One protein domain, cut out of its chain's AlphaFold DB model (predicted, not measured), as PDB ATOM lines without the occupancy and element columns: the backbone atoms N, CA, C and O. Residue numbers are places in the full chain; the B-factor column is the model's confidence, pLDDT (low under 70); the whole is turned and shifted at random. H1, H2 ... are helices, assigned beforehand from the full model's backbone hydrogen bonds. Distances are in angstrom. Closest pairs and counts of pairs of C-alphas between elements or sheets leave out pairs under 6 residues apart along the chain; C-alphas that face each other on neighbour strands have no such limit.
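What this domain is: This is residues 132 to 217 of the 217 residues of an uncharacterized protein of Araneus ventricosus (UniProt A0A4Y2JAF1). One long helix, H4, makes the longest axis; H3 meets it near the first residues of both, as an L, and H2 crosses its middle. H1 packs on H2 as a loose helical hairpin, and the long loop of residues 139 to 155 joins these two. The printed part has 86 residues, with four named helices in the order H1, H2, H3, H4 and no named strand; the class is all helix. It is compact, with a radius of gyration of the C-alphas of 13.7 A, yet elongated, spanning 45 by 26 by 20 A.

Where its parts are: H4, residues 194 to 215, is 31.8 A long, from C-alpha 194 at (-93.659, 163.689, -82.446) to C-alpha 215 at (-97.856, 157.424, -51.542). H3, residues 169 to 182, is 20.0 A long. H2 is residues 156 to 164, 12.1 A. H1 is residues 132 to 138, 10.4 A, and begins at C-alpha 132 (-105.253, 164.113, -55.576).

How they stand to each other: H4 is the hub, touching three helices. With residues 194 to 198 alone it touches H3, Gln 169 and Gln 194 having the closest C-alphas, 5.9 A; they are about perpendicular at 73 degrees, only just past steep. With residues 200 to 204 alone it touches H2, about perpendicular at 89 degrees; the C-alphas of Met 159 and Arg 201 are closest, 6.3 A. H1 and H4 only just touch, with 3 pairs of C-alphas within 8 A, the closest Asp 137 and Lys 208, 7.4 A. H1 touches H2 at a steep tilt of 41 degrees, opposite ways, a helical hairpin; the C-alphas of Asp 137 and Ala 160 are closest, 6.5 A. H1 and H3 are apart. The packing is mostly crossed, with no touching pair at a shallow tilt. In H1, H2, H3 and H4 every O i to N i+4 pair is within hydrogen-bond range.

The domain as a whole: The C-alphas of Gly 184 and Lys 217 are the two farthest apart, 46.2 A. The printed part has no cut. The links H1 to H2 and H3 to H4 are long; H2 to H3 is tight. Mean pLDDT of the printed part is 81.7; residues 132 to 150 and residue 217 are under 70.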
ATOM      1  N   LEU A 132    -106.555 164.732 -55.804       51.94
ATOM      2  CA  LEU A 132    -105.253 164.113 -55.576       51.94
ATOM      3  C   LEU A 132    -104.424 164.101 -56.868       51.94
ATOM      4  O   LEU A 132    -103.233 164.400 -56.832       51.94
ATOM      5  N   GLU A 133    -105.054 163.814 -58.012       54.44
ATOM      6  CA  GLU A 133    -104.391 163.822 -59.320       54.44
ATOM      7  C   GLU A 133    -103.875 165.215 -59.717       54.44
ATOM      8  O   GLU A 133    -102.725 165.322 -60.144       54.44
ATOM      9  N   GLU A 134    -104.661 166.280 -59.511       55.50
ATOM     10  CA  GLU A 134    -104.223 167.655 -59.814       55.50
ATOM     11  C   GLU A 134    -103.044 168.101 -58.926       55.50
ATOM     12  O   GLU A 134    -102.116 168.740 -59.418       55.50
ATOM     13  N   ASN A 135    -103.005 167.694 -57.649       60.12
ATOM     14  CA  ASN A 135    -101.897 168.032 -56.745       60.12
ATOM     15  C   ASN A 135    -100.586 167.302 -57.091       60.12
ATOM     16  O   ASN A 135     -99.494 167.853 -56.931       60.12
ATOM     17  N   ILE A 136    -100.686 166.058 -57.571       65.56
ATOM     18  CA  ILE A 136     -99.524 165.261 -57.973       65.56
ATOM     19  C   ILE A 136     -98.891 165.858 -59.232       65.56
ATOM     20  O   ILE A 136     -97.668 165.978 -59.278       65.56
ATOM     21  N   ASP A 137     -99.701 166.268 -60.211       66.19
ATOM     22  CA  ASP A 137     -99.225 166.744 -61.513       66.19
ATOM     23  C   ASP A 137     -98.528 168.118 -61.442       66.19
ATOM     24  O   ASP A 137     -97.558 168.352 -62.165       66.19
ATOM     25  N   GLU A 138     -98.952 169.004 -60.533       62.25
ATOM     26  CA  GLU A 138     -98.330 170.326 -60.327       62.25
ATOM     27  C   GLU A 138     -96.928 170.264 -59.705       62.25
ATOM     28  O   GLU A 138     -96.131 171.184 -59.884       62.25
ATOM     29  N   GLN A 139     -96.600 169.174 -59.004       62.97
ATOM     30  CA  GLN A 139     -95.306 168.991 -58.342       62.97
ATOM     31  C   GLN A 139     -94.346 168.050 -59.084       62.97
ATOM     32  O   GLN A 139     -93.290 167.690 -58.552       62.97
ATOM     33  N   ILE A 140     -94.702 167.602 -60.290       69.62
ATOM     34  CA  ILE A 140     -93.805 166.793 -61.117       69.62
ATOM     35  C   ILE A 140     -92.757 167.715 -61.743       69.62
ATOM     36  O   ILE A 140     -93.036 168.445 -62.689       69.62
ATOM     37  N   GLU A 141     -91.528 167.659 -61.235       65.75
ATOM     38  CA  GLU A 141     -90.387 168.326 -61.857       65.75
ATOM     39  C   GLU A 141     -89.804 167.419 -62.950       65.75
ATOM     40  O   GLU A 141     -89.166 166.401 -62.678       65.75
ATOM     41  N   LEU A 142     -90.054 167.764 -64.214       64.94
ATOM     42  CA  LEU A 142     -89.403 167.097 -65.339       64.94
ATOM     43  C   LEU A 142     -88.008 167.694 -65.527       64.94
ATOM     44  O   LEU A 142     -87.860 168.906 -65.674       64.94
ATOM     45  N   ARG A 143     -86.977 166.841 -65.593       59.81
ATOM     46  CA  ARG A 143     -85.632 167.265 -66.003       59.81
ATOM     47  C   ARG A 143     -85.681 167.698 -67.469       59.81
ATOM     48  O   ARG A 143     -85.538 166.887 -68.382       59.81
ATOM     49  N   MET A 144     -85.891 168.990 -67.698       58.28
ATOM     50  CA  MET A 144     -85.840 169.592 -69.023       58.28
ATOM     51  C   MET A 144     -84.377 169.678 -69.464       58.28
ATOM     52  O   MET A 144     -83.688 170.668 -69.235       58.28
ATOM     53  N   GLY A 145     -83.871 168.605 -70.068       56.00
ATOM     54  CA  GLY A 145     -82.647 168.689 -70.855       56.00
ATOM     55  C   GLY A 145     -82.921 169.537 -72.092       56.00
ATOM     56  O   GLY A 145     -83.939 169.341 -72.755       56.00
ATOM     57  N   ILE A 146     -82.030 170.474 -72.411       54.94
ATOM     58  CA  ILE A 146     -82.050 171.157 -73.705       54.94
ATOM     59  C   ILE A 146     -81.967 170.064 -74.779       54.94
ATOM     60  O   ILE A 146     -80.960 169.362 -74.882       54.94
ATOM     61  N   VAL A 147     -83.033 169.881 -75.556       56.22
ATOM     62  CA  VAL A 147     -83.052 168.914 -76.655       56.22
ATOM     63  C   VAL A 147     -82.289 169.547 -77.815       56.22
ATOM     64  O   VAL A 147     -82.843 170.335 -78.571       56.22
ATOM     65  N   GLY A 148     -80.988 169.265 -77.913       57.25
ATOM     66  CA  GLY A 148     -80.179 169.599 -79.092       57.25
ATOM     67  C   GLY A 148     -80.167 171.083 -79.483       57.25
ATOM     68  O   GLY A 148     -80.257 171.395 -80.662       57.25
ATOM     69  N   GLY A 149     -80.098 171.998 -78.512       61.47
ATOM     70  CA  GLY A 149     -80.064 173.448 -78.756       61.47
ATOM     71  C   GLY A 149     -81.418 174.110 -79.051       61.47
ATOM     72  O   GLY A 149     -81.475 175.336 -79.084       61.47
ATOM     73  N   MET A 150     -82.505 173.343 -79.205       66.81
ATOM     74  CA  MET A 150     -83.862 173.874 -79.395       66.81
ATOM     75  C   MET A 150     -84.550 174.124 -78.046       66.81
ATOM     76  O   MET A 150     -84.356 173.382 -77.074       66.81
ATOM     77  N   LYS A 151     -85.387 175.165 -77.979       74.00
ATOM     78  CA  LYS A 151     -86.142 175.498 -76.765       74.00
ATOM     79  C   LYS A 151     -87.270 174.481 -76.586       74.00
ATOM     80  O   LYS A 151     -88.136 174.324 -77.447       74.00
ATOM     81  N   CYS A 152     -87.268 173.782 -75.454       74.31
ATOM     82  CA  CYS A 152     -88.372 172.913 -75.072       74.31
ATOM     83  C   CYS A 152     -89.377 173.711 -74.235       74.31
ATOM     84  O   CYS A 152     -89.029 174.215 -73.173       74.31
ATOM     85  N   PHE A 153     -90.617 173.820 -74.709       80.06
ATOM     86  CA  PHE A 153     -91.729 174.473 -73.999       80.06
ATOM     87  C   PHE A 153     -92.707 173.444 -73.397       80.06
ATOM     88  O   PHE A 153     -93.732 173.818 -72.829       80.06
ATOM     89  N   LEU A 154     -92.399 172.143 -73.508       84.50
ATOM     90  CA  LEU A 154     -93.201 171.047 -72.964       84.50
ATOM     91  C   LEU A 154     -93.057 171.017 -71.439       84.50
ATOM     92  O   LEU A 154     -92.090 170.488 -70.894       84.50
ATOM     93  N   THR A 155     -94.032 171.604 -70.754       86.38
ATOM     94  CA  THR A 155     -94.108 171.596 -69.292       86.38
ATOM     95  C   THR A 155     -94.902 170.385 -68.788       86.38
ATOM     96  O   THR A 155     -95.762 169.870 -69.512       86.38
ATOM     97  N   PRO A 156     -94.688 169.952 -67.530       86.06
ATOM     98  CA  PRO A 156     -95.505 168.917 -66.890       86.06
ATOM     99  C   PRO A 156     -97.006 169.224 -66.977       86.06
ATOM    100  O   PRO A 156     -97.811 168.333 -67.227       86.06
ATOM    101  N   LYS A 157     -97.378 170.506 -66.887       88.12
ATOM    102  CA  LYS A 157     -98.763 170.969 -67.024       88.12
ATOM    103  C   LYS A 157     -99.343 170.701 -68.415       88.12
ATOM    104  O   LYS A 157    -100.473 170.235 -68.521       88.12
ATOM    105  N   ILE A 158     -98.573 170.948 -69.478       89.50
ATOM    106  CA  ILE A 158     -98.992 170.604 -70.845       89.50
ATOM    107  C   ILE A 158     -99.135 169.085 -70.976       89.50
ATOM    108  O   ILE A 158    -100.126 168.627 -71.538       89.50
ATOM    109  N   MET A 159     -98.204 168.297 -70.425       90.25
ATOM    110  CA  MET A 159     -98.289 166.829 -70.473       90.25
ATOM    111  C   MET A 159     -99.537 166.301 -69.758       90.25
ATOM    112  O   MET A 159    -100.275 165.510 -70.339       90.25
ATOM    113  N   ALA A 160     -99.828 166.810 -68.559       89.81
ATOM    114  CA  ALA A 160    -101.019 166.445 -67.799       89.81
ATOM    115  C   ALA A 160    -102.312 166.721 -68.586       89.81
ATOM    116  O   ALA A 160    -103.194 165.866 -68.655       89.81
ATOM    117  N   VAL A 161    -102.407 167.883 -69.244       91.50
ATOM    118  CA  VAL A 161    -103.551 168.228 -70.106       91.50
ATOM    119  C   VAL A 161    -103.647 167.267 -71.292       91.50
ATOM    120  O   VAL A 161    -104.713 166.712 -71.556       91.50
ATOM    121  N   LEU A 162    -102.538 167.028 -71.993       91.25
ATOM    122  CA  LEU A 162    -102.517 166.130 -73.146       91.25
ATOM    123  C   LEU A 162    -102.934 164.692 -72.796       91.25
ATOM    124  O   LEU A 162    -103.581 164.033 -73.616       91.25
ATOM    125  N   ASP A 163    -102.576 164.210 -71.606       88.88
ATOM    126  CA  ASP A 163    -102.941 162.877 -71.124       88.88
ATOM    127  C   ASP A 163    -104.388 162.808 -70.642       88.88
ATOM    128  O   ASP A 163    -105.099 161.869 -71.007       88.88
ATOM    129  N   ARG A 164    -104.861 163.828 -69.915       90.00
ATOM    130  CA  ARG A 164    -106.251 163.920 -69.436       90.00
ATOM    131  C   ARG A 164    -107.260 163.919 -70.580       90.00
ATOM    132  O   ARG A 164    -108.325 163.323 -70.461       90.00
ATOM    133  N   PHE A 165    -106.927 164.576 -71.688       91.44
ATOM    134  CA  PHE A 165    -107.778 164.622 -72.880       91.44
ATOM    135  C   PHE A 165    -107.463 163.516 -73.899       91.44
ATOM    136  O   PHE A 165    -108.002 163.544 -75.003       91.44
ATOM    137  N   HIS A 166    -106.594 162.556 -73.555       89.62
ATOM    138  CA  HIS A 166    -106.192 161.447 -74.427       89.62
ATOM    139  C   HIS A 166    -105.787 161.893 -75.842       89.62
ATOM    140  O   HIS A 166    -106.071 161.234 -76.845       89.62
ATOM    141  N   ILE A 167    -105.113 163.041 -75.938       93.75
ATOM    142  CA  ILE A 167    -104.743 163.637 -77.219       93.75
ATOM    143  C   ILE A 167    -103.661 162.766 -77.858       93.75
ATOM    144  O   ILE A 167    -102.678 162.418 -77.206       93.75
ATOM    145  N   SER A 168    -103.804 162.423 -79.139       91.62
ATOM    146  CA  SER A 168    -102.774 161.657 -79.853       91.62
ATOM    147  C   SER A 168    -101.484 162.469 -80.024       91.62
ATOM    148  O   SER A 168    -101.521 163.698 -80.056       91.62
ATOM    149  N   GLN A 169    -100.335 161.811 -80.205       90.00
ATOM    150  CA  GLN A 169     -99.070 162.532 -80.419       90.00
ATOM    151  C   GLN A 169     -99.113 163.440 -81.652       90.00
ATOM    152  O   GLN A 169     -98.617 164.560 -81.607       90.00
ATOM    153  N   ARG A 170     -99.758 162.991 -82.738       91.56
ATOM    154  CA  ARG A 170     -99.924 163.802 -83.953       91.56
ATOM    155  C   ARG A 170    -100.806 165.018 -83.699       91.56
ATOM    156  O   ARG A 170    -100.437 166.122 -84.070       91.56
ATOM    157  N   SER A 171    -101.940 164.825 -83.030       93.50
ATOM    158  CA  SER A 171    -102.840 165.923 -82.665       93.50
ATOM    159  C   SER A 171    -102.150 166.932 -81.745       93.50
ATOM    160  O   SER A 171    -102.337 168.130 -81.914       93.50
ATOM    161  N   ALA A 172    -101.318 166.460 -80.814       93.19
ATOM    162  CA  ALA A 172    -100.545 167.323 -79.932       93.19
ATOM    163  C   ALA A 172     -99.548 168.197 -80.707       93.19
ATOM    164  O   ALA A 172     -99.466 169.381 -80.412       93.19
ATOM    165  N   VAL A 173     -98.847 167.657 -81.716       92.38
ATOM    166  CA  VAL A 173     -97.967 168.458 -82.592       92.38
ATOM    167  C   VAL A 173     -98.747 169.611 -83.225       92.38
ATOM    168  O   VAL A 173     -98.374 170.757 -83.017       92.38
ATOM    169  N   PHE A 174     -99.869 169.322 -83.893       92.69
ATOM    170  CA  PHE A 174    -100.664 170.352 -84.575       92.69
ATOM    171  C   PHE A 174    -101.213 171.422 -83.630       92.69
ATOM    172  O   PHE A 174    -101.173 172.607 -83.944       92.69
ATOM    173  N   ILE A 175    -101.728 171.016 -82.466       93.25
ATOM    174  CA  ILE A 175    -102.258 171.959 -81.474       93.25
ATOM    175  C   ILE A 175    -101.136 172.860 -80.959       93.25
ATOM    176  O   ILE A 175    -101.312 174.071 -80.865       93.25
ATOM    177  N   LEU A 176     -99.986 172.279 -80.621       91.69
ATOM    178  CA  LEU A 176     -98.875 173.031 -80.054       91.69
ATOM    179  C   LEU A 176     -98.207 173.951 -81.080       91.69
ATOM    180  O   LEU A 176     -97.805 175.051 -80.716       91.69
ATOM    181  N   GLU A 177     -98.125 173.526 -82.338       90.44
ATOM    182  CA  GLU A 177     -97.632 174.333 -83.455       90.44
ATOM    183  C   GLU A 177     -98.543 175.538 -83.710       90.44
ATOM    184  O   GLU A 177     -98.073 176.670 -83.671       90.44
ATOM    185  N   ALA A 178     -99.856 175.317 -83.834       92.50
ATOM    186  CA  ALA A 178    -100.828 176.395 -84.020       92.50
ATOM    187  C   ALA A 178    -100.833 177.387 -82.843       92.50
ATOM    188  O   ALA A 178    -100.934 178.599 -83.034       92.50
ATOM    189  N   VAL A 179    -100.699 176.888 -81.609       92.25
ATOM    190  CA  VAL A 179    -100.590 177.740 -80.415       92.25
ATOM    191  C   VAL A 179     -99.288 178.544 -80.439       92.25
ATOM    192  O   VAL A 179     -99.326 179.747 -80.193       92.25
ATOM    193  N   ALA A 180     -98.153 177.920 -80.763       90.69
ATOM    194  CA  ALA A 180     -96.870 178.610 -80.856       90.69
ATOM    195  C   ALA A 180     -96.881 179.708 -81.932       90.69
ATOM    196  O   ALA A 180     -96.440 180.826 -81.662       90.69
ATOM    197  N   GLU A 181     -97.454 179.416 -83.101       91.06
ATOM    198  CA  GLU A 181     -97.624 180.371 -84.197       91.06
ATOM    199  C   GLU A 181     -98.518 181.548 -83.776       91.06
ATOM    200  O   GLU A 181     -98.150 182.707 -83.961       91.06
ATOM    201  N   SER A 182     -99.644 181.271 -83.106       93.06
ATOM    202  CA  SER A 182    -100.554 182.313 -82.603       93.06
ATOM    203  C   SER A 182     -99.921 183.233 -81.550       93.06
ATOM    204  O   SER A 182    -100.301 184.398 -81.430       93.06
ATOM    205  N   LEU A 183     -98.942 182.720 -80.800       90.81
ATOM    206  CA  LEU A 183     -98.178 183.462 -79.797       90.81
ATOM    207  C   LEU A 183     -96.983 184.223 -80.401       90.81
ATOM    208  O   LEU A 183     -96.293 184.938 -79.675       90.81
ATOM    209  N   GLY A 184     -96.735 184.091 -81.709       87.50
ATOM    210  CA  GLY A 184     -95.622 184.741 -82.403       87.50
ATOM    211  C   GLY A 184     -94.262 184.085 -82.147       87.50
ATOM    212  O   GLY A 184     -93.231 184.750 -82.256       87.50
ATOM    213  N   HIS A 185     -94.236 182.802 -81.775       87.81
ATOM    214  CA  HIS A 185     -92.996 182.045 -81.631       87.81
ATOM    215  C   HIS A 185     -92.568 181.413 -82.960       87.81
ATOM    216  O   HIS A 185     -93.382 180.831 -83.674       87.81
ATOM    217  N   ASN A 186     -91.268 181.471 -83.259       85.56
ATOM    218  CA  ASN A 186     -90.691 180.778 -84.408       85.56
ATOM    219  C   ASN A 186     -90.754 179.261 -84.188       85.56
ATOM    220  O   ASN A 186     -90.146 178.747 -83.247       85.56
ATOM    221  N   ILE A 187     -91.451 178.547 -85.074       83.25
ATOM    222  CA  ILE A 187     -91.619 177.085 -85.007       83.25
ATOM    223  C   ILE A 187     -90.254 176.380 -85.082       83.25
ATOM    224  O   ILE A 187     -90.010 175.430 -84.341       83.25
ATOM    225  N   ASP A 188     -89.324 176.914 -85.878       82.31
ATOM    226  CA  ASP A 188     -87.972 176.366 -86.067       82.31
ATOM    227  C   ASP A 188     -87.093 176.418 -84.804       82.31
ATOM    228  O   ASP A 188     -86.123 175.671 -84.681       82.31
ATOM    229  N   GLU A 189     -87.417 177.285 -83.839       84.19
ATOM    230  CA  GLU A 189     -86.694 177.370 -82.563       84.19
ATOM    231  C   GLU A 189     -87.223 176.382 -81.509       84.19
ATOM    232  O   GLU A 189     -86.585 176.186 -80.464       84.19
ATOM    233  N   LEU A 190     -88.389 175.775 -81.752       83.44
ATOM    234  CA  LEU A 190     -89.110 174.955 -80.786       83.44
ATOM    235  C   LEU A 190     -88.934 173.464 -81.066       83.44
ATOM    236  O   LEU A 190     -89.072 172.985 -82.186       83.44
ATOM    237  N   ALA A 191     -88.725 172.682 -80.008       79.69
ATOM    238  CA  ALA A 191     -88.628 171.225 -80.103       79.69
ATOM    239  C   ALA A 191     -90.009 170.531 -80.257       79.69
ATOM    240  O   ALA A 191     -90.308 169.571 -79.540       79.69
ATOM    241  N   ILE A 192     -90.875 171.005 -81.166       84.69
ATOM    242  CA  ILE A 192     -92.192 170.406 -81.456       84.69
ATOM    243  C   ILE A 192     -92.006 169.280 -82.474       84.69
ATOM    244  O   ILE A 192     -92.198 169.452 -83.672       84.69
ATOM    245  N   ASN A 193     -91.616 168.093 -82.011       85.94
ATOM    246  CA  ASN A 193     -91.649 166.904 -82.859       85.94
ATOM    247  C   ASN A 193     -92.319 165.728 -82.151       85.94
ATOM    248  O   ASN A 193     -92.303 165.617 -80.922       85.94
ATOM    249  N   GLN A 194     -92.891 164.826 -82.948       88.38
ATOM    250  CA  GLN A 194     -93.659 163.689 -82.446       88.38
ATOM    251  C   GLN A 194     -92.849 162.816 -81.471       88.38
ATOM    252  O   GLN A 194     -93.363 162.429 -80.423       88.38
ATOM    253  N   ASN A 195     -91.577 162.545 -81.783       88.00
ATOM    254  CA  ASN A 195     -90.696 161.723 -80.947       88.00
ATOM    255  C   ASN A 195     -90.375 162.391 -79.604       88.00
ATOM    256  O   ASN A 195     -90.245 161.723 -78.582       88.00
ATOM    257  N   THR A 196     -90.256 163.716 -79.596       86.44
ATOM    258  CA  THR A 196     -89.982 164.513 -78.403       86.44
ATOM    259  C   THR A 196     -91.202 164.475 -77.509       86.44
ATOM    260  O   THR A 196     -91.087 164.015 -76.380       86.44
ATOM    261  N   ILE A 197     -92.388 164.805 -78.027       88.94
ATOM    262  CA  ILE A 197     -93.628 164.729 -77.241       88.94
ATOM    263  C   ILE A 197     -93.830 163.310 -76.690       88.94
ATOM    264  O   ILE A 197     -94.128 163.159 -75.508       88.94
ATOM    265  N   GLN A 198     -93.584 162.266 -77.490       89.94
ATOM    266  CA  GLN A 198     -93.653 160.885 -77.012       89.94
ATOM    267  C   GLN A 198     -92.717 160.629 -75.824       89.94
ATOM    268  O   GLN A 198     -93.178 160.168 -74.781       89.94
ATOM    269  N   ARG A 199     -91.426 160.949 -75.956       88.19
ATOM    270  CA  ARG A 199     -90.448 160.750 -74.878       88.19
ATOM    271  C   ARG A 199     -90.831 161.511 -73.610       88.19
ATOM    272  O   ARG A 199     -90.773 160.947 -72.524       88.19
ATOM    273  N   TYR A 200     -91.269 162.761 -73.753       87.25
ATOM    274  CA  TYR A 200     -91.698 163.576 -72.617       87.25
ATOM    275  C   TYR A 200     -92.922 162.990 -71.912       87.25
ATOM    276  O   TYR A 200     -92.961 162.990 -70.683       87.25
ATOM    277  N   ARG A 201     -93.883 162.426 -72.653       88.75
ATOM    278  CA  ARG A 201     -95.009 161.707 -72.042       88.75
ATOM    279  C   ARG A 201     -94.574 160.448 -71.317       88.75
ATOM    280  O   ARG A 201     -95.031 160.197 -70.210       88.75
ATOM    281  N   GLU A 202     -93.684 159.659 -71.911       89.25
ATOM    282  CA  GLU A 202     -93.161 158.458 -71.259       89.25
ATOM    283  C   GLU A 202     -92.459 158.803 -69.940       89.25
ATOM    284  O   GLU A 202     -92.671 158.129 -68.933       89.25
ATOM    285  N   ASP A 203     -91.660 159.868 -69.920       88.44
ATOM    286  CA  ASP A 203     -90.948 160.306 -68.719       88.44
ATOM    287  C   ASP A 203     -91.892 160.919 -67.673       88.44
ATOM    288  O   ASP A 203     -91.754 160.636 -66.477       88.44
ATOM    289  N   PHE A 204     -92.912 161.666 -68.108       89.12
ATOM    290  CA  PHE A 204     -93.990 162.151 -67.243       89.12
ATOM    291  C   PHE A 204     -94.754 160.991 -66.593       89.12
ATOM    292  O   PHE A 204     -94.855 160.937 -65.366       89.12
ATOM    293  N   CYS A 205     -95.181 160.002 -67.378       87.06
ATOM    294  CA  CYS A 205     -95.866 158.807 -66.889       87.06
ATOM    295  C   CYS A 205     -95.012 158.000 -65.900       87.06
ATOM    296  O   CYS A 205     -95.516 157.581 -64.857       87.06
ATOM    297  N   LYS A 206     -93.713 157.804 -66.173       89.38
ATOM    298  CA  LYS A 206     -92.793 157.116 -65.244       89.38
ATOM    299  C   LYS A 206     -92.674 157.861 -63.916       89.38
ATOM    300  O   LYS A 206     -92.703 157.239 -62.849       89.38
ATOM    301  N   THR A 207     -92.552 159.184 -63.977       88.31
ATOM    302  CA  THR A 207     -92.406 160.034 -62.790       88.31
ATOM    303  C   THR A 207     -93.688 160.021 -61.962       88.31
ATOM    304  O   THR A 207     -93.641 159.759 -60.758       88.31
ATOM    305  N   LYS A 208     -94.841 160.176 -62.623       88.25
ATOM    306  CA  LYS A 208     -96.168 160.069 -62.011       88.25
ATOM    307  C   LYS A 208     -96.365 158.710 -61.337       88.25
ATOM    308  O   LYS A 208     -96.711 158.659 -60.161       88.25
ATOM    309  N   ALA A 209     -96.046 157.610 -62.022       88.19
ATOM    310  CA  ALA A 209     -96.154 156.261 -61.465       88.19
ATOM    311  C   ALA A 209     -95.250 156.046 -60.240       88.19
ATOM    312  O   ALA A 209     -95.664 155.415 -59.270       88.19
ATOM    313  N   THR A 210     -94.024 156.575 -60.262       89.81
ATOM    314  CA  THR A 210     -93.086 156.475 -59.131       89.81
ATOM    315  C   THR A 210     -93.603 157.239 -57.915       89.81
ATOM    316  O   THR A 210     -93.557 156.724 -56.801       89.81
ATOM    317  N   ARG A 211     -94.157 158.438 -58.132       86.75
ATOM    318  CA  ARG A 211     -94.728 159.266 -57.067       86.75
ATOM    319  C   ARG A 211     -95.975 158.629 -56.462       86.75
ATOM    320  O   ARG A 211     -96.055 158.525 -55.246       86.75
ATOM    321  N   ILE A 212     -96.881 158.116 -57.298       87.75
ATOM    322  CA  ILE A 212     -98.059 157.362 -56.847       87.75
ATOM    323  C   ILE A 212     -97.625 156.156 -56.006       87.75
ATOM    324  O   ILE A 212     -98.113 155.988 -54.897       87.75
ATOM    325  N   LYS A 213     -96.650 155.359 -56.468       88.81
ATOM    326  CA  LYS A 213     -96.120 154.221 -55.695       88.81
ATOM    327  C   LYS A 213     -95.528 154.625 -54.341       88.81
ATOM    328  O   LYS A 213     -95.596 153.835 -53.409       88.81
ATOM    329  N   GLY A 214     -94.948 155.820 -54.232       85.62
ATOM    330  CA  GLY A 214     -94.428 156.350 -52.970       85.62
ATOM    331  C   GLY A 214     -95.507 156.764 -51.965       85.62
ATOM    332  O   GLY A 214     -95.213 156.815 -50.780       85.62
ATOM    333  N   LEU A 215     -96.738 157.035 -52.414       84.56
ATOM    334  CA  LEU A 215     -97.856 157.424 -51.542       84.56
ATOM    335  C   LEU A 215     -98.545 156.230 -50.861       84.56
ATOM    336  O   LEU A 215     -99.207 156.418 -49.848       84.56
ATOM    337  N   PHE A 216     -98.405 155.024 -51.416       80.94
ATOM    338  CA  PHE A 216     -99.037 153.791 -50.918       80.94
ATOM    339  C   PHE A 216     -98.039 152.842 -50.235       80.94
ATOM    340  O   PHE A 216     -98.267 151.632 -50.204       80.94
ATOM    341  N   LYS A 217     -96.906 153.370 -49.762       60.69
ATOM    342  CA  LYS A 217     -95.820 152.595 -49.159       60.69
ATOM    343  C   LYS A 217     -95.755 152.784 -47.652       60.69
ATOM    344  O   LYS A 217     -96.064 153.908 -47.202       60.69
TER     345      LYS A 217